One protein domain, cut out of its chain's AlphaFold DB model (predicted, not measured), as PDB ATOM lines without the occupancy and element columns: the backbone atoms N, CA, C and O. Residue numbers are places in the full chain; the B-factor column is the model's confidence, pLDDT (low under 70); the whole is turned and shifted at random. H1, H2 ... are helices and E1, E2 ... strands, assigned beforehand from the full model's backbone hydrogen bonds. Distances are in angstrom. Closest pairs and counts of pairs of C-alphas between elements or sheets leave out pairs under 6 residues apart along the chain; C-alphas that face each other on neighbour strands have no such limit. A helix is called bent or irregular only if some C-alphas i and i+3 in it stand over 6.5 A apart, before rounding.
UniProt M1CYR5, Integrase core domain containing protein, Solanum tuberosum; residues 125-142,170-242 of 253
ATOM      1  N   LEU A 125     -31.126   4.614  47.452       45.81
ATOM      2  CA  LEU A 125     -32.316   4.447  46.598       45.81
ATOM      3  C   LEU A 125     -33.376   5.528  46.849       45.81
ATOM      4  O   LEU A 125     -33.952   6.059  45.905       45.81
ATOM      5  N   LEU A 126     -33.543   5.950  48.105       47.03
ATOM      6  CA  LEU A 126     -34.377   7.101  48.466       47.03
ATOM      7  C   LEU A 126     -33.802   8.417  47.920       47.03
ATOM      8  O   LEU A 126     -34.544   9.367  47.697       47.03
ATOM      9  N   ARG A 127     -32.487   8.470  47.669       47.91
ATOM     10  CA  ARG A 127     -31.789   9.619  47.078       47.91
ATOM     11  C   ARG A 127     -31.944   9.671  45.557       47.91
ATOM     12  O   ARG A 127     -32.090  10.764  45.031       47.91
ATOM     13  N   LEU A 128     -31.975   8.523  44.875       46.06
ATOM     14  CA  LEU A 128     -32.326   8.426  43.450       46.06
ATOM     15  C   LEU A 128     -33.810   8.729  43.222       46.06
ATOM     16  O   LEU A 128     -34.130   9.538  42.357       46.06
ATOM     17  N   LEU A 129     -34.697   8.203  44.073       49.62
ATOM     18  CA  LEU A 129     -36.114   8.579  44.077       49.62
ATOM     19  C   LEU A 129     -36.308  10.073  44.393       49.62
ATOM     20  O   LEU A 129     -37.104  10.715  43.721       49.62
ATOM     21  N   ARG A 130     -35.528  10.669  45.315       46.34
ATOM     22  CA  ARG A 130     -35.509  12.131  45.555       46.34
ATOM     23  C   ARG A 130     -34.881  12.937  44.418       46.34
ATOM     24  O   ARG A 130     -35.285  14.069  44.201       46.34
ATOM     25  N   SER A 131     -33.897  12.412  43.696       45.84
ATOM     26  CA  SER A 131     -33.225  13.146  42.614       45.84
ATOM     27  C   SER A 131     -34.080  13.257  41.348       45.84
ATOM     28  O   SER A 131     -33.804  14.117  40.519       45.84
ATOM     29  N   LEU A 132     -35.103  12.409  41.201       49.72
ATOM     30  CA  LEU A 132     -36.106  12.460  40.130       49.72
ATOM     31  C   LEU A 132     -37.313  13.366  40.468       49.72
ATOM     32  O   LEU A 132     -38.285  13.400  39.716       49.72
ATOM     33  N   THR A 133     -37.266  14.113  41.579       46.97
ATOM     34  CA  THR A 133     -38.379  14.959  42.045       46.97
ATOM     35  C   THR A 133     -38.376  16.350  41.414       46.97
ATOM     36  O   THR A 133     -38.141  17.363  42.064       46.97
ATOM     37  N   ASP A 134     -38.750  16.421  40.139       56.38
ATOM     38  CA  ASP A 134     -39.566  17.556  39.711       56.38
ATOM     39  C   ASP A 134     -40.961  17.373  40.335       56.38
ATOM     40  O   ASP A 134     -41.505  16.265  40.328       56.38
ATOM     41  N   GLY A 135     -41.564  18.429  40.893       60.72
ATOM     42  CA  GLY A 135     -42.806  18.337  41.690       60.72
ATOM     43  C   GLY A 135     -43.999  17.647  40.998       60.72
ATOM     44  O   GLY A 135     -44.919  17.168  41.662       60.72
ATOM     45  N   VAL A 136     -43.961  17.530  39.668       60.34
ATOM     46  CA  VAL A 136     -44.950  16.808  38.849       60.34
ATOM     47  C   VAL A 136     -44.812  15.283  38.959       60.34
ATOM     48  O   VAL A 136     -45.806  14.567  38.866       60.34
ATOM     49  N   LEU A 137     -43.599  14.759  39.148       58.25
ATOM     50  CA  LEU A 137     -43.385  13.325  39.351       58.25
ATOM     51  C   LEU A 137     -43.681  12.915  40.791       58.25
ATOM     52  O   LEU A 137     -44.231  11.839  40.988       58.25
ATOM     53  N   GLN A 138     -43.415  13.784  41.771       71.69
ATOM     54  CA  GLN A 138     -43.714  13.517  43.182       71.69
ATOM     55  C   GLN A 138     -45.209  13.249  43.403       71.69
ATOM     56  O   GLN A 138     -45.575  12.231  43.974       71.69
ATOM     57  N   THR A 139     -46.073  14.099  42.847       70.69
ATOM     58  CA  THR A 139     -47.536  13.940  42.926       70.69
ATOM     59  C   THR A 139     -48.035  12.661  42.257       70.69
ATOM     60  O   THR A 139     -48.957  12.023  42.758       70.69
ATOM     61  N   LYS A 140     -47.408  12.242  41.152       74.06
ATOM     62  CA  LYS A 140     -47.715  10.954  40.516       74.06
ATOM     63  C   LYS A 140     -47.231   9.764  41.339       74.06
ATOM     64  O   LYS A 140     -47.919   8.754  41.377       74.06
ATOM     65  N   LEU A 141     -46.072   9.880  41.980       75.81
ATOM     66  CA  LEU A 141     -45.514   8.837  42.840       75.81
ATOM     67  C   LEU A 141     -46.349   8.678  44.115       75.81
ATOM     68  O   LEU A 141     -46.632   7.555  44.515       75.81
ATOM     69  N   ASP A 142     -46.812   9.787  44.694       78.25
ATOM     70  CA  ASP A 142     -47.720   9.794  45.842       78.25
ATOM     71  C   ASP A 142     -49.104   9.226  45.470       78.25
ATOM     72  O   ASP A 142     -49.668   8.452  46.238       78.25
ATOM     73  N   THR A 170     -47.558  -9.503  35.937       55.28
ATOM     74  CA  THR A 170     -48.383  -8.341  36.312       55.28
ATOM     75  C   THR A 170     -47.566  -7.143  36.818       55.28
ATOM     76  O   THR A 170     -47.908  -5.995  36.537       55.28
ATOM     77  N   VAL A 171     -46.464  -7.369  37.544       56.56
ATOM     78  CA  VAL A 171     -45.685  -6.277  38.166       56.56
ATOM     79  C   VAL A 171     -44.822  -5.548  37.140       56.56
ATOM     80  O   VAL A 171     -44.756  -4.314  37.139       56.56
ATOM     81  N   LEU A 172     -44.184  -6.296  36.233       59.75
ATOM     82  CA  LEU A 172     -43.435  -5.695  35.137       59.75
ATOM     83  C   LEU A 172     -44.396  -4.945  34.207       59.75
ATOM     84  O   LEU A 172     -44.139  -3.791  33.878       59.75
ATOM     85  N   GLU A 173     -45.533  -5.549  33.851       61.88
ATOM     86  CA  GLU A 173     -46.574  -4.887  33.055       61.88
ATOM     87  C   GLU A 173     -47.125  -3.625  33.722       61.88
ATOM     88  O   GLU A 173     -47.354  -2.641  33.026       61.88
ATOM     89  N   ALA A 174     -47.279  -3.585  35.049       58.50
ATOM     90  CA  ALA A 174     -47.712  -2.382  35.758       58.50
ATOM     91  C   ALA A 174     -46.668  -1.253  35.685       58.50
ATOM     92  O   ALA A 174     -47.023  -0.098  35.439       58.50
ATOM     93  N   LEU A 175     -45.375  -1.574  35.824       61.12
ATOM     94  CA  LEU A 175     -44.288  -0.606  35.620       61.12
ATOM     95  C   LEU A 175     -44.237  -0.104  34.169       61.12
ATOM     96  O   LEU A 175     -44.032   1.087  33.951       61.12
ATOM     97  N   TYR A 176     -44.463  -0.981  33.186       59.91
ATOM     98  CA  TYR A 176     -44.490  -0.632  31.759       59.91
ATOM     99  C   TYR A 176     -45.763   0.122  31.333       59.91
ATOM    100  O   TYR A 176     -45.699   1.006  30.477       59.91
ATOM    101  N   SER A 177     -46.906  -0.183  31.947       63.81
ATOM    102  CA  SER A 177     -48.204   0.454  31.689       63.81
ATOM    103  C   SER A 177     -48.360   1.784  32.412       63.81
ATOM    104  O   SER A 177     -49.241   2.570  32.058       63.81
ATOM    105  N   ALA A 178     -47.497   2.077  33.390       58.81
ATOM    106  CA  ALA A 178     -47.451   3.376  34.029       58.81
ATOM    107  C   ALA A 178     -47.191   4.453  32.964       58.81
ATOM    108  O   ALA A 178     -46.074   4.651  32.487       58.81
ATOM    109  N   GLU A 179     -48.242   5.201  32.622       59.38
ATOM    110  CA  GLU A 179     -48.270   6.318  31.666       59.38
ATOM    111  C   GLU A 179     -47.103   7.311  31.856       59.38
ATOM    112  O   GLU A 179     -46.718   8.038  30.939       59.38
ATOM    113  N   GLY A 180     -46.540   7.352  33.069       63.25
ATOM    114  CA  GLY A 180     -45.370   8.140  33.436       63.25
ATOM    115  C   GLY A 180     -44.093   7.770  32.683       63.25
ATOM    116  O   GLY A 180     -43.297   8.668  32.411       63.25
ATOM    117  N   LEU A 181     -43.909   6.505  32.290       71.56
ATOM    118  CA  LEU A 181     -42.709   6.078  31.576       71.56
ATOM    119  C   LEU A 181     -42.780   6.338  30.072       71.56
ATOM    120  O   LEU A 181     -41.731   6.460  29.466       71.56
ATOM    121  N   LYS A 182     -43.953   6.575  29.464       74.75
ATOM    122  CA  LYS A 182     -44.091   6.799  28.003       74.75
ATOM    123  C   LYS A 182     -43.250   7.959  27.438       74.75
ATOM    124  O   LYS A 182     -43.086   8.073  26.229       74.75
ATOM    125  N   LYS A 183     -42.739   8.852  28.293       82.75
ATOM    126  CA  LYS A 183     -41.845   9.962  27.912       82.75
ATOM    127  C   LYS A 183     -40.358   9.656  28.112       82.75
ATOM    128  O   LYS A 183     -39.518  10.470  27.727       82.75
ATOM    129  N   LEU A 184     -40.024   8.535  28.744       86.19
ATOM    130  CA  LEU A 184     -38.652   8.123  28.982       86.19
ATOM    131  C   LEU A 184     -38.033   7.718  27.644       86.19
ATOM    132  O   LEU A 184     -38.520   6.828  26.968       86.19
ATOM    133  N   LYS A 185     -36.959   8.388  27.237       91.06
ATOM    134  CA  LYS A 185     -36.235   8.030  26.006       91.06
ATOM    135  C   LYS A 185     -35.027   7.149  26.276       91.06
ATOM    136  O   LYS A 185     -34.574   6.420  25.402       91.06
ATOM    137  N   VAL A 186     -34.476   7.257  27.479       92.12
ATOM    138  CA  VAL A 186     -33.231   6.603  27.858       92.12
ATOM    139  C   VAL A 186     -33.413   5.960  29.221       92.12
ATOM    140  O   VAL A 186     -33.719   6.654  30.188       92.12
ATOM    141  N   LEU A 187     -33.190   4.651  29.294       88.88
ATOM    142  CA  LEU A 187     -33.117   3.904  30.546       88.88
ATOM    143  C   LEU A 187     -31.733   3.269  30.652       88.88
ATOM    144  O   LEU A 187     -31.273   2.605  29.723       88.88
ATOM    145  N   ASN A 188     -31.071   3.482  31.785       87.44
ATOM    146  CA  ASN A 188     -29.777   2.887  32.077       87.44
ATOM    147  C   ASN A 188     -29.880   2.029  33.338       87.44
ATOM    148  O   ASN A 188     -30.096   2.554  34.428       87.44
ATOM    149  N   ILE A 189     -29.705   0.722  33.169       86.69
ATOM    150  CA  ILE A 189     -29.695  -0.276  34.247       86.69
ATOM    151  C   ILE A 189     -28.383  -1.070  34.265       86.69
ATOM    152  O   ILE A 189     -28.317  -2.158  34.825       86.69
ATOM    153  N   SER A 190     -27.321  -0.532  33.657       82.12
ATOM    154  CA  SER A 190     -26.038  -1.222  33.451       82.12
ATOM    155  C   SER A 190     -25.273  -1.634  34.711       82.12
ATOM    156  O   SER A 190     -24.211  -2.237  34.625       82.12
ATOM    157  N   GLN A 191     -25.776  -1.302  35.893       77.88
ATOM    158  CA  GLN A 191     -25.154  -1.643  37.172       77.88
ATOM    159  C   GLN A 191     -26.212  -2.018  38.211       77.88
ATOM    160  O   GLN A 191     -25.949  -2.006  39.413       77.88
ATOM    161  N   CYS A 192     -27.427  -2.317  37.754       79.00
ATOM    162  CA  CYS A 192     -28.530  -2.671  38.623       79.00
ATOM    163  C   CYS A 192     -28.540  -4.179  38.855       79.00
ATOM    164  O   CYS A 192     -28.455  -4.972  37.918       79.00
ATOM    165  N   LYS A 193     -28.697  -4.575  40.118       80.38
ATOM    166  CA  LYS A 193     -29.014  -5.953  40.475       80.38
ATOM    167  C   LYS A 193     -30.519  -6.135  40.312       80.38
ATOM    168  O   LYS A 193     -31.285  -5.575  41.092       80.38
ATOM    169  N   ILE A 194     -30.934  -6.872  39.287       81.62
ATOM    170  CA  ILE A 194     -32.344  -7.213  39.106       81.62
ATOM    171  C   ILE A 194     -32.605  -8.501  39.873       81.62
ATOM    172  O   ILE A 194     -31.929  -9.512  39.680       81.62
ATOM    173  N   THR A 195     -33.563  -8.434  40.780       79.25
ATOM    174  CA  THR A 195     -34.000  -9.566  41.585       79.25
ATOM    175  C   THR A 195     -35.447  -9.857  41.260       79.25
ATOM    176  O   THR A 195     -36.289  -8.964  41.358       79.25
ATOM    177  N   GLU A 196     -35.716 -11.098  40.898       77.50
ATOM    178  CA  GLU A 196     -37.067 -11.603  40.728       77.50
ATOM    179  C   GLU A 196     -37.573 -12.090  42.089       77.50
ATOM    180  O   GLU A 196     -36.897 -12.856  42.789       77.50
ATOM    181  N   TYR A 197     -38.731 -11.578  42.499       72.19
ATOM    182  CA  TYR A 197     -39.387 -11.975  43.736       72.19
ATOM    183  C   TYR A 197     -40.522 -12.938  43.400       72.19
ATOM    184  O   TYR A 197     -41.525 -12.511  42.840       72.19
ATOM    185  N   LEU A 198     -40.356 -14.211  43.762       66.44
ATOM    186  CA  LEU A 198     -41.374 -15.249  43.607       66.44
ATOM    187  C   LEU A 198     -41.976 -15.582  44.988       66.44
ATOM    188  O   LEU A 198     -41.266 -16.118  45.848       66.44
ATOM    189  N   PRO A 199     -43.254 -15.258  45.254       74.00
ATOM    190  CA  PRO A 199     -43.957 -15.696  46.462       74.00
ATOM    191  C   PRO A 199     -44.339 -17.195  46.404       74.00
ATOM    192  O   PRO A 199     -44.580 -17.697  45.307       74.00
ATOM    193  N   PRO A 200     -44.507 -17.915  47.541       62.94
ATOM    194  CA  PRO A 200     -44.191 -17.566  48.925       62.94
ATOM    195  C   PRO A 200     -42.929 -18.321  49.408       62.94
ATOM    196  O   PRO A 200     -42.873 -19.545  49.356       62.94
ATOM    197  N   LEU A 201     -41.935 -17.600  49.943       53.47
ATOM    198  CA  LEU A 201     -40.739 -18.145  50.627       53.47
ATOM    199  C   LEU A 201     -39.640 -18.789  49.751       53.47
ATOM    200  O   LEU A 201     -38.793 -19.513  50.277       53.47
ATOM    201  N   ALA A 202     -39.569 -18.488  48.451       60.34
ATOM    202  CA  ALA A 202     -38.405 -18.875  47.649       60.34
ATOM    203  C   ALA A 202     -37.208 -17.922  47.884       60.34
ATOM    204  O   ALA A 202     -37.404 -16.719  48.082       60.34
ATOM    205  N   PRO A 203     -35.956 -18.422  47.839       64.44
ATOM    206  CA  PRO A 203     -34.772 -17.570  47.805       64.44
ATOM    207  C   PRO A 203     -34.871 -16.583  46.640       64.44
ATOM    208  O   PRO A 203     -35.129 -16.981  45.505       64.44
ATOM    209  N   MET A 204     -34.660 -15.298  46.926       68.44
ATOM    210  CA  MET A 204     -34.699 -14.222  45.936       68.44
ATOM    211  C   MET A 204     -33.749 -14.555  44.776       68.44
ATOM    212  O   MET A 204     -32.539 -14.703  44.981       68.44
ATOM    213  N   LYS A 205     -34.279 -14.702  43.558       75.56
ATOM    214  CA  LYS A 205     -33.467 -15.108  42.410       75.56
ATOM    215  C   LYS A 205     -32.816 -13.870  41.808       75.56
ATOM    216  O   LYS A 205     -33.485 -12.934  41.375       75.56
ATOM    217  N   ILE A 206     -31.488 -13.848  41.808       75.44
ATOM    218  CA  ILE A 206     -30.724 -12.809  41.116       75.44
ATOM    219  C   ILE A 206     -30.781 -13.140  39.629       75.44
ATOM    220  O   ILE A 206     -30.316 -14.207  39.225       75.44
ATOM    221  N   LEU A 207     -31.334 -12.240  38.818       78.94
ATOM    222  CA  LEU A 207     -31.300 -12.401  37.371       78.94
ATOM    223  C   LEU A 207     -29.881 -12.104  36.884       78.94
ATOM    224  O   LEU A 207     -29.373 -10.990  37.025       78.94
ATOM    225  N   THR A 208     -29.214 -13.130  36.358       81.06
ATOM    226  CA  THR A 208     -27.878 -13.012  35.760       81.06
ATOM    227  C   THR A 208     -27.940 -12.410  34.364       81.06
ATOM    228  O   THR A 208     -27.007 -11.714  33.970       81.06
ATOM    229  N   GLU A 209     -29.054 -12.623  33.667       83.62
ATOM    230  CA  GLU A 209     -29.325 -12.138  32.320       83.62
ATOM    231  C   GLU A 209     -30.737 -11.550  32.249       83.62
ATOM    232  O   GLU A 209     -31.635 -11.948  32.994       83.62
ATOM    233  N   LEU A 210     -30.914 -10.567  31.367       85.50
ATOM    234  CA  LEU A 210     -32.227 -10.023  31.046       85.50
ATOM    235  C   LEU A 210     -32.927 -10.965  30.081       85.50
ATOM    236  O   LEU A 210     -32.385 -11.271  29.020       85.50
ATOM    237  N   ASP A 211     -34.144 -11.357  30.431       84.62
ATOM    238  CA  ASP A 211     -34.973 -12.143  29.534       84.62
ATOM    239  C   ASP A 211     -35.316 -11.354  28.258       84.62
ATOM    240  O   ASP A 211     -35.429 -10.119  28.258       84.62
ATOM    241  N   GLU A 212     -35.507 -12.076  27.154       86.50
ATOM    242  CA  GLU A 212     -35.838 -11.493  25.853       86.50
ATOM    243  C   GLU A 212     -37.140 -10.687  25.929       86.50
ATOM    244  O   GLU A 212     -37.267  -9.636  25.294       86.50
ATOM    245  N   SER A 213     -38.081 -11.112  26.781       81.69
ATOM    246  CA  SER A 213     -39.316 -10.378  27.047       81.69
ATOM    247  C   SER A 213     -39.049  -8.969  27.589       81.69
ATOM    248  O   SER A 213     -39.687  -8.013  27.144       81.69
ATOM    249  N   ILE A 214     -38.067  -8.801  28.480       82.88
ATOM    250  CA  ILE A 214     -37.708  -7.506  29.069       82.88
ATOM    251  C   ILE A 214     -37.061  -6.619  28.009       82.88
ATOM    252  O   ILE A 214     -37.422  -5.451  27.881       82.88
ATOM    253  N   CYS A 215     -36.158  -7.176  27.202       84.88
ATOM    254  CA  CYS A 215     -35.533  -6.457  26.091       84.88
ATOM    255  C   CYS A 215     -36.570  -6.008  25.050       84.88
ATOM    256  O   CYS A 215     -36.547  -4.861  24.600       84.88
ATOM    257  N   LYS A 216     -37.531  -6.872  24.711       86.56
ATOM    258  CA  LYS A 216     -38.629  -6.554  23.793       86.56
ATOM    259  C   LYS A 216     -39.542  -5.474  24.365       86.56
ATOM    260  O   LYS A 216     -39.899  -4.541  23.647       86.56
ATOM    261  N   LYS A 217     -39.871  -5.544  25.657       82.12
ATOM    262  CA  LYS A 217     -40.637  -4.498  26.346       82.12
ATOM    263  C   LYS A 217     -39.856  -3.196  26.480       82.12
ATOM    264  O   LYS A 217     -40.482  -2.156  26.509       82.12
ATOM    265  N   ALA A 218     -38.527  -3.211  26.506       85.69
ATOM    266  CA  ALA A 218     -37.697  -2.005  26.529       85.69
ATOM    267  C   ALA A 218     -37.465  -1.387  25.135       85.69
ATOM    268  O   ALA A 218     -36.904  -0.297  25.038       85.69
ATOM    269  N   SER A 219     -37.907  -2.043  24.054       88.44
ATOM    270  CA  SER A 219     -37.651  -1.606  22.671       88.44
ATOM    271  C   SER A 219     -38.306  -0.277  22.277       88.44
ATOM    272  O   SER A 219     -37.908   0.318  21.278       88.44
ATOM    273  N   TRP A 220     -39.280   0.218  23.048       87.75
ATOM    274  CA  TRP A 220     -39.857   1.553  22.832       87.75
ATOM    275  C   TRP A 220     -38.927   2.690  23.285       87.75
ATOM    276  O   TRP A 220     -39.195   3.849  22.971       87.75
ATOM    277  N   LEU A 221     -37.856   2.386  24.025       88.94
ATOM    278  CA  LEU A 221     -36.847   3.363  24.418       88.94
ATOM    279  C   LEU A 221     -35.905   3.660  23.247       88.94
ATOM    280  O   LEU A 221     -35.384   2.741  22.619       88.94
ATOM    281  N   ASP A 222     -35.578   4.938  23.030       94.19
ATOM    282  CA  ASP A 222     -34.556   5.341  22.049       94.19
ATOM    283  C   ASP A 222     -33.185   4.728  22.391       94.19
ATOM    284  O   ASP A 222     -32.395   4.406  21.502       94.19
ATOM    285  N   LYS A 223     -32.867   4.613  23.690       93.25
ATOM    286  CA  LYS A 223     -31.632   3.986  24.183       93.25
ATOM    287  C   LYS A 223     -31.886   3.178  25.450       93.25
ATOM    288  O   LYS A 223     -32.305   3.720  26.473       93.25
ATOM    289  N   PHE A 224     -31.512   1.905  25.410       90.62
ATOM    290  CA  PHE A 224     -31.523   1.013  26.562       90.62
ATOM    291  C   PHE A 224     -30.090   0.574  26.869       90.62
ATOM    292  O   PHE A 224     -29.484  -0.180  26.112       90.62
ATOM    293  N   LEU A 225     -29.514   1.120  27.942       90.25
ATOM    294  CA  LEU A 225     -28.143   0.821  28.352       90.25
ATOM    295  C   LEU A 225     -28.162  -0.241  29.443       90.25
ATOM    296  O   LEU A 225     -28.592   0.012  30.572       90.25
ATOM    297  N   THR A 226     -27.661  -1.422  29.107       90.12
ATOM    298  CA  THR A 226     -27.541  -2.549  30.028       90.12
ATOM    299  C   THR A 226     -26.115  -3.083  29.987       90.12
ATOM    300  O   THR A 226     -25.417  -3.022  28.977       90.12
ATOM    301  N   CYS A 227     -25.640  -3.548  31.131       90.62
ATOM    302  CA  CYS A 227     -24.385  -4.255  31.278       90.62
ATOM    303  C   CYS A 227     -24.638  -5.251  32.399       90.62
ATOM    304  O   CYS A 227     -24.995  -4.876  33.510       90.62
ATOM    305  N   MET A 228     -24.561  -6.526  32.051       85.88
ATOM    306  CA  MET A 228     -24.663  -7.644  32.988       85.88
ATOM    307  C   MET A 228     -23.528  -8.632  32.717       85.88
ATOM    308  O   MET A 228     -23.648  -9.821  32.968       85.88
ATOM    309  N   SER A 229     -22.426  -8.136  32.148       86.00
ATOM    310  CA  SER A 229     -21.290  -8.978  31.811       86.00
ATOM    311  C   SER A 229     -20.475  -9.289  33.056       86.00
ATOM    312  O   SER A 229     -20.106  -8.388  33.809       86.00
ATOM    313  N   ASP A 230     -20.102 -10.554  33.197       85.56
ATOM    314  CA  ASP A 230     -19.202 -11.057  34.236       85.56
ATOM    315  C   ASP A 230     -17.796 -10.448  34.124       85.56
ATOM    316  O   ASP A 230     -17.058 -10.390  35.103       85.56
ATOM    317  N   SER A 231     -17.441  -9.948  32.935       89.56
ATOM    318  CA  SER A 231     -16.172  -9.258  32.676       89.56
ATOM    319  C   SER A 231     -16.163  -7.793  33.129       89.56
ATOM    320  O   SER A 231     -15.101  -7.179  33.241       89.56
ATOM    321  N   CYS A 232     -17.332  -7.200  33.390       89.75
ATOM    322  CA  CYS A 232     -17.421  -5.816  33.829       89.75
ATOM    323  C   CYS A 232     -17.154  -5.731  35.334       89.75
ATOM    324  O   CYS A 232     -17.974  -6.172  36.136       89.75
ATOM    325  N   ILE A 233     -16.053  -5.078  35.720       88.06
ATOM    326  CA  ILE A 233     -15.645  -4.889  37.126       88.06
ATOM    327  C   ILE A 233     -16.789  -4.316  37.974       88.06
ATOM    328  O   ILE A 233     -17.019  -4.760  39.094       88.06
ATOM    329  N   THR A 234     -17.566  -3.374  37.430       85.44
ATOM    330  CA  THR A 234     -18.680  -2.782  38.188       85.44
ATOM    331  C   THR A 234     -19.831  -3.771  38.385       85.44
ATOM    332  O   THR A 234     -20.380  -3.855  39.478       85.44
ATOM    333  N   CYS A 235     -20.166  -4.568  37.362       85.19
ATOM    334  CA  CYS A 235     -21.174  -5.627  37.488       85.19
ATOM    335  C   CYS A 235     -20.724  -6.703  38.479       85.19
ATOM    336  O   CYS A 235     -21.521  -7.177  39.289       85.19
ATOM    337  N   GLN A 236     -19.437  -7.053  38.439       87.62
ATOM    338  CA  GLN A 236     -18.834  -8.012  39.349       87.62
ATOM    339  C   GLN A 236     -18.909  -7.523  40.800       87.62
ATOM    340  O   GLN A 236     -19.355  -8.279  41.659       87.62
ATOM    341  N   HIS A 237     -18.568  -6.257  41.072       85.62
ATOM    342  CA  HIS A 237     -18.739  -5.661  42.400       85.62
ATOM    343  C   HIS A 237     -20.197  -5.705  42.857       85.62
ATOM    344  O   HIS A 237     -20.480  -6.265  43.911       85.62
ATOM    345  N   THR A 238     -21.138  -5.229  42.036       84.00
ATOM    346  CA  THR A 238     -22.569  -5.239  42.378       84.00
ATOM    347  C   THR A 238     -23.092  -6.642  42.710       84.00
ATOM    348  O   THR A 238     -23.908  -6.798  43.623       84.00
ATOM    349  N   ARG A 239     -22.639  -7.681  41.993       83.19
ATOM    350  CA  ARG A 239     -23.015  -9.075  42.281       83.19
ATOM    351  C   ARG A 239     -22.358  -9.600  43.555       83.19
ATOM    352  O   ARG A 239     -23.067 -10.148  44.397       83.19
ATOM    353  N   ASN A 240     -21.050  -9.400  43.702       84.38
ATOM    354  CA  ASN A 240     -20.272  -9.860  44.856       84.38
ATOM    355  C   ASN A 240     -20.704  -9.189  46.160       84.38
ATOM    356  O   ASN A 240     -20.574  -9.768  47.234       84.38
ATOM    357  N   ASP A 241     -21.232  -7.975  46.079       81.69
ATOM    358  CA  ASP A 241     -21.746  -7.243  47.228       81.69
ATOM    359  C   ASP A 241     -23.153  -7.674  47.636       81.69
ATOM    360  O   ASP A 241     -23.687  -7.182  48.621       81.69
ATOM    361  N   GLU A 242     -23.767  -8.614  46.912       73.12
ATOM    362  CA  GLU A 242     -25.117  -9.112  47.172       73.12
ATOM    363  C   GLU A 242     -26.199  -8.009  47.203       73.12
ATOM    364  O   GLU A 242     -27.351  -8.279  47.536       73.12
TER     365      GLU A 242
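What this domain is: This is residues 125 to 142 and 170 to 242 of the 253 residues of the protein "Integrase core domain containing protein" of Solanum tuberosum (UniProt M1CYR5). A loose, open set of five short helices, none touching another, is strung along a chain whose two short parallel strands, E1 and E2, pair side by side as a small ribbon along one edge, with H4 between them in the chain and H3 near H4, while H1, H2 and H5 lie away from the ribbon. H2 and H5 lie toward opposite ends of the longest axis, no helix touches another, and residues 198 to 203 stick out as the free tip of a long loop. The printed part has 91 residues, with the elements in the order H1, H2, H3, E1, H4, E2, H5; the class is mostly helix. The whole is only just loose, close to compact, with a radius of gyration of the C-alphas of 14.9 A and spans of 37 by 33 by 29 A.

Where its parts are: H1, residues 125 to 131, begins at C-alpha 125 (-32.316, 4.447, 46.598). H2 is residues 135 to 142, 10.7 A long, and H3 is residues 170 to 177. E1 is residues 186 to 188. H4, residues 212 to 220, is 14.0 A long and irregular: C-alphas 217 and 220 are 7.0 A apart. E2 is residues 223 to 225. H5, residues 233 to 240, is 10.3 A long and ends at C-alpha 240 (-20.272, -9.860, 44.856).

How they stand to each other: E1 and E2 are parallel neighbours at 4 degrees, with N 225 and O 187 within hydrogen-bond range at 2.9 A. E1, H4 and E2 form a strand-helix-strand unit, two parallel neighbour strands with a helix between them in the chain, and its crossover is right-handed. The closest C-alphas of H4 and E2, those of Ala 218 and Phe 224, are 6.9 A apart. H3 and H4 are close but not clearly touching, the closest C-alphas being those of Tyr 176 and Lys 217 at 7.7 A. They run the same way at a shallow tilt of 17 degrees. H1 and H2 are apart, and H4 and H5 are apart. Every O i to N i+4 pair is within hydrogen-bond range in H1, H3 and H5, against 3 of 4 in H2 and 4 of 5 in H4.

The domain as a whole: The two C-alphas farthest apart, those of Thr 139 and Ser 231, are 40.3 A apart. Residues 143 to 169 are not printed, and C-alphas 142 and 170 are 20.5 A apart across the cut. The link from E1 to H4 is long, 23 residues; in it residues 195 to 196 pair antiparallel with residues 205 to 206. The mean pLDDT of the printed part is 74.5, and residues 125 to 137, 170 to 180, 198 and 200 to 204 are under 70.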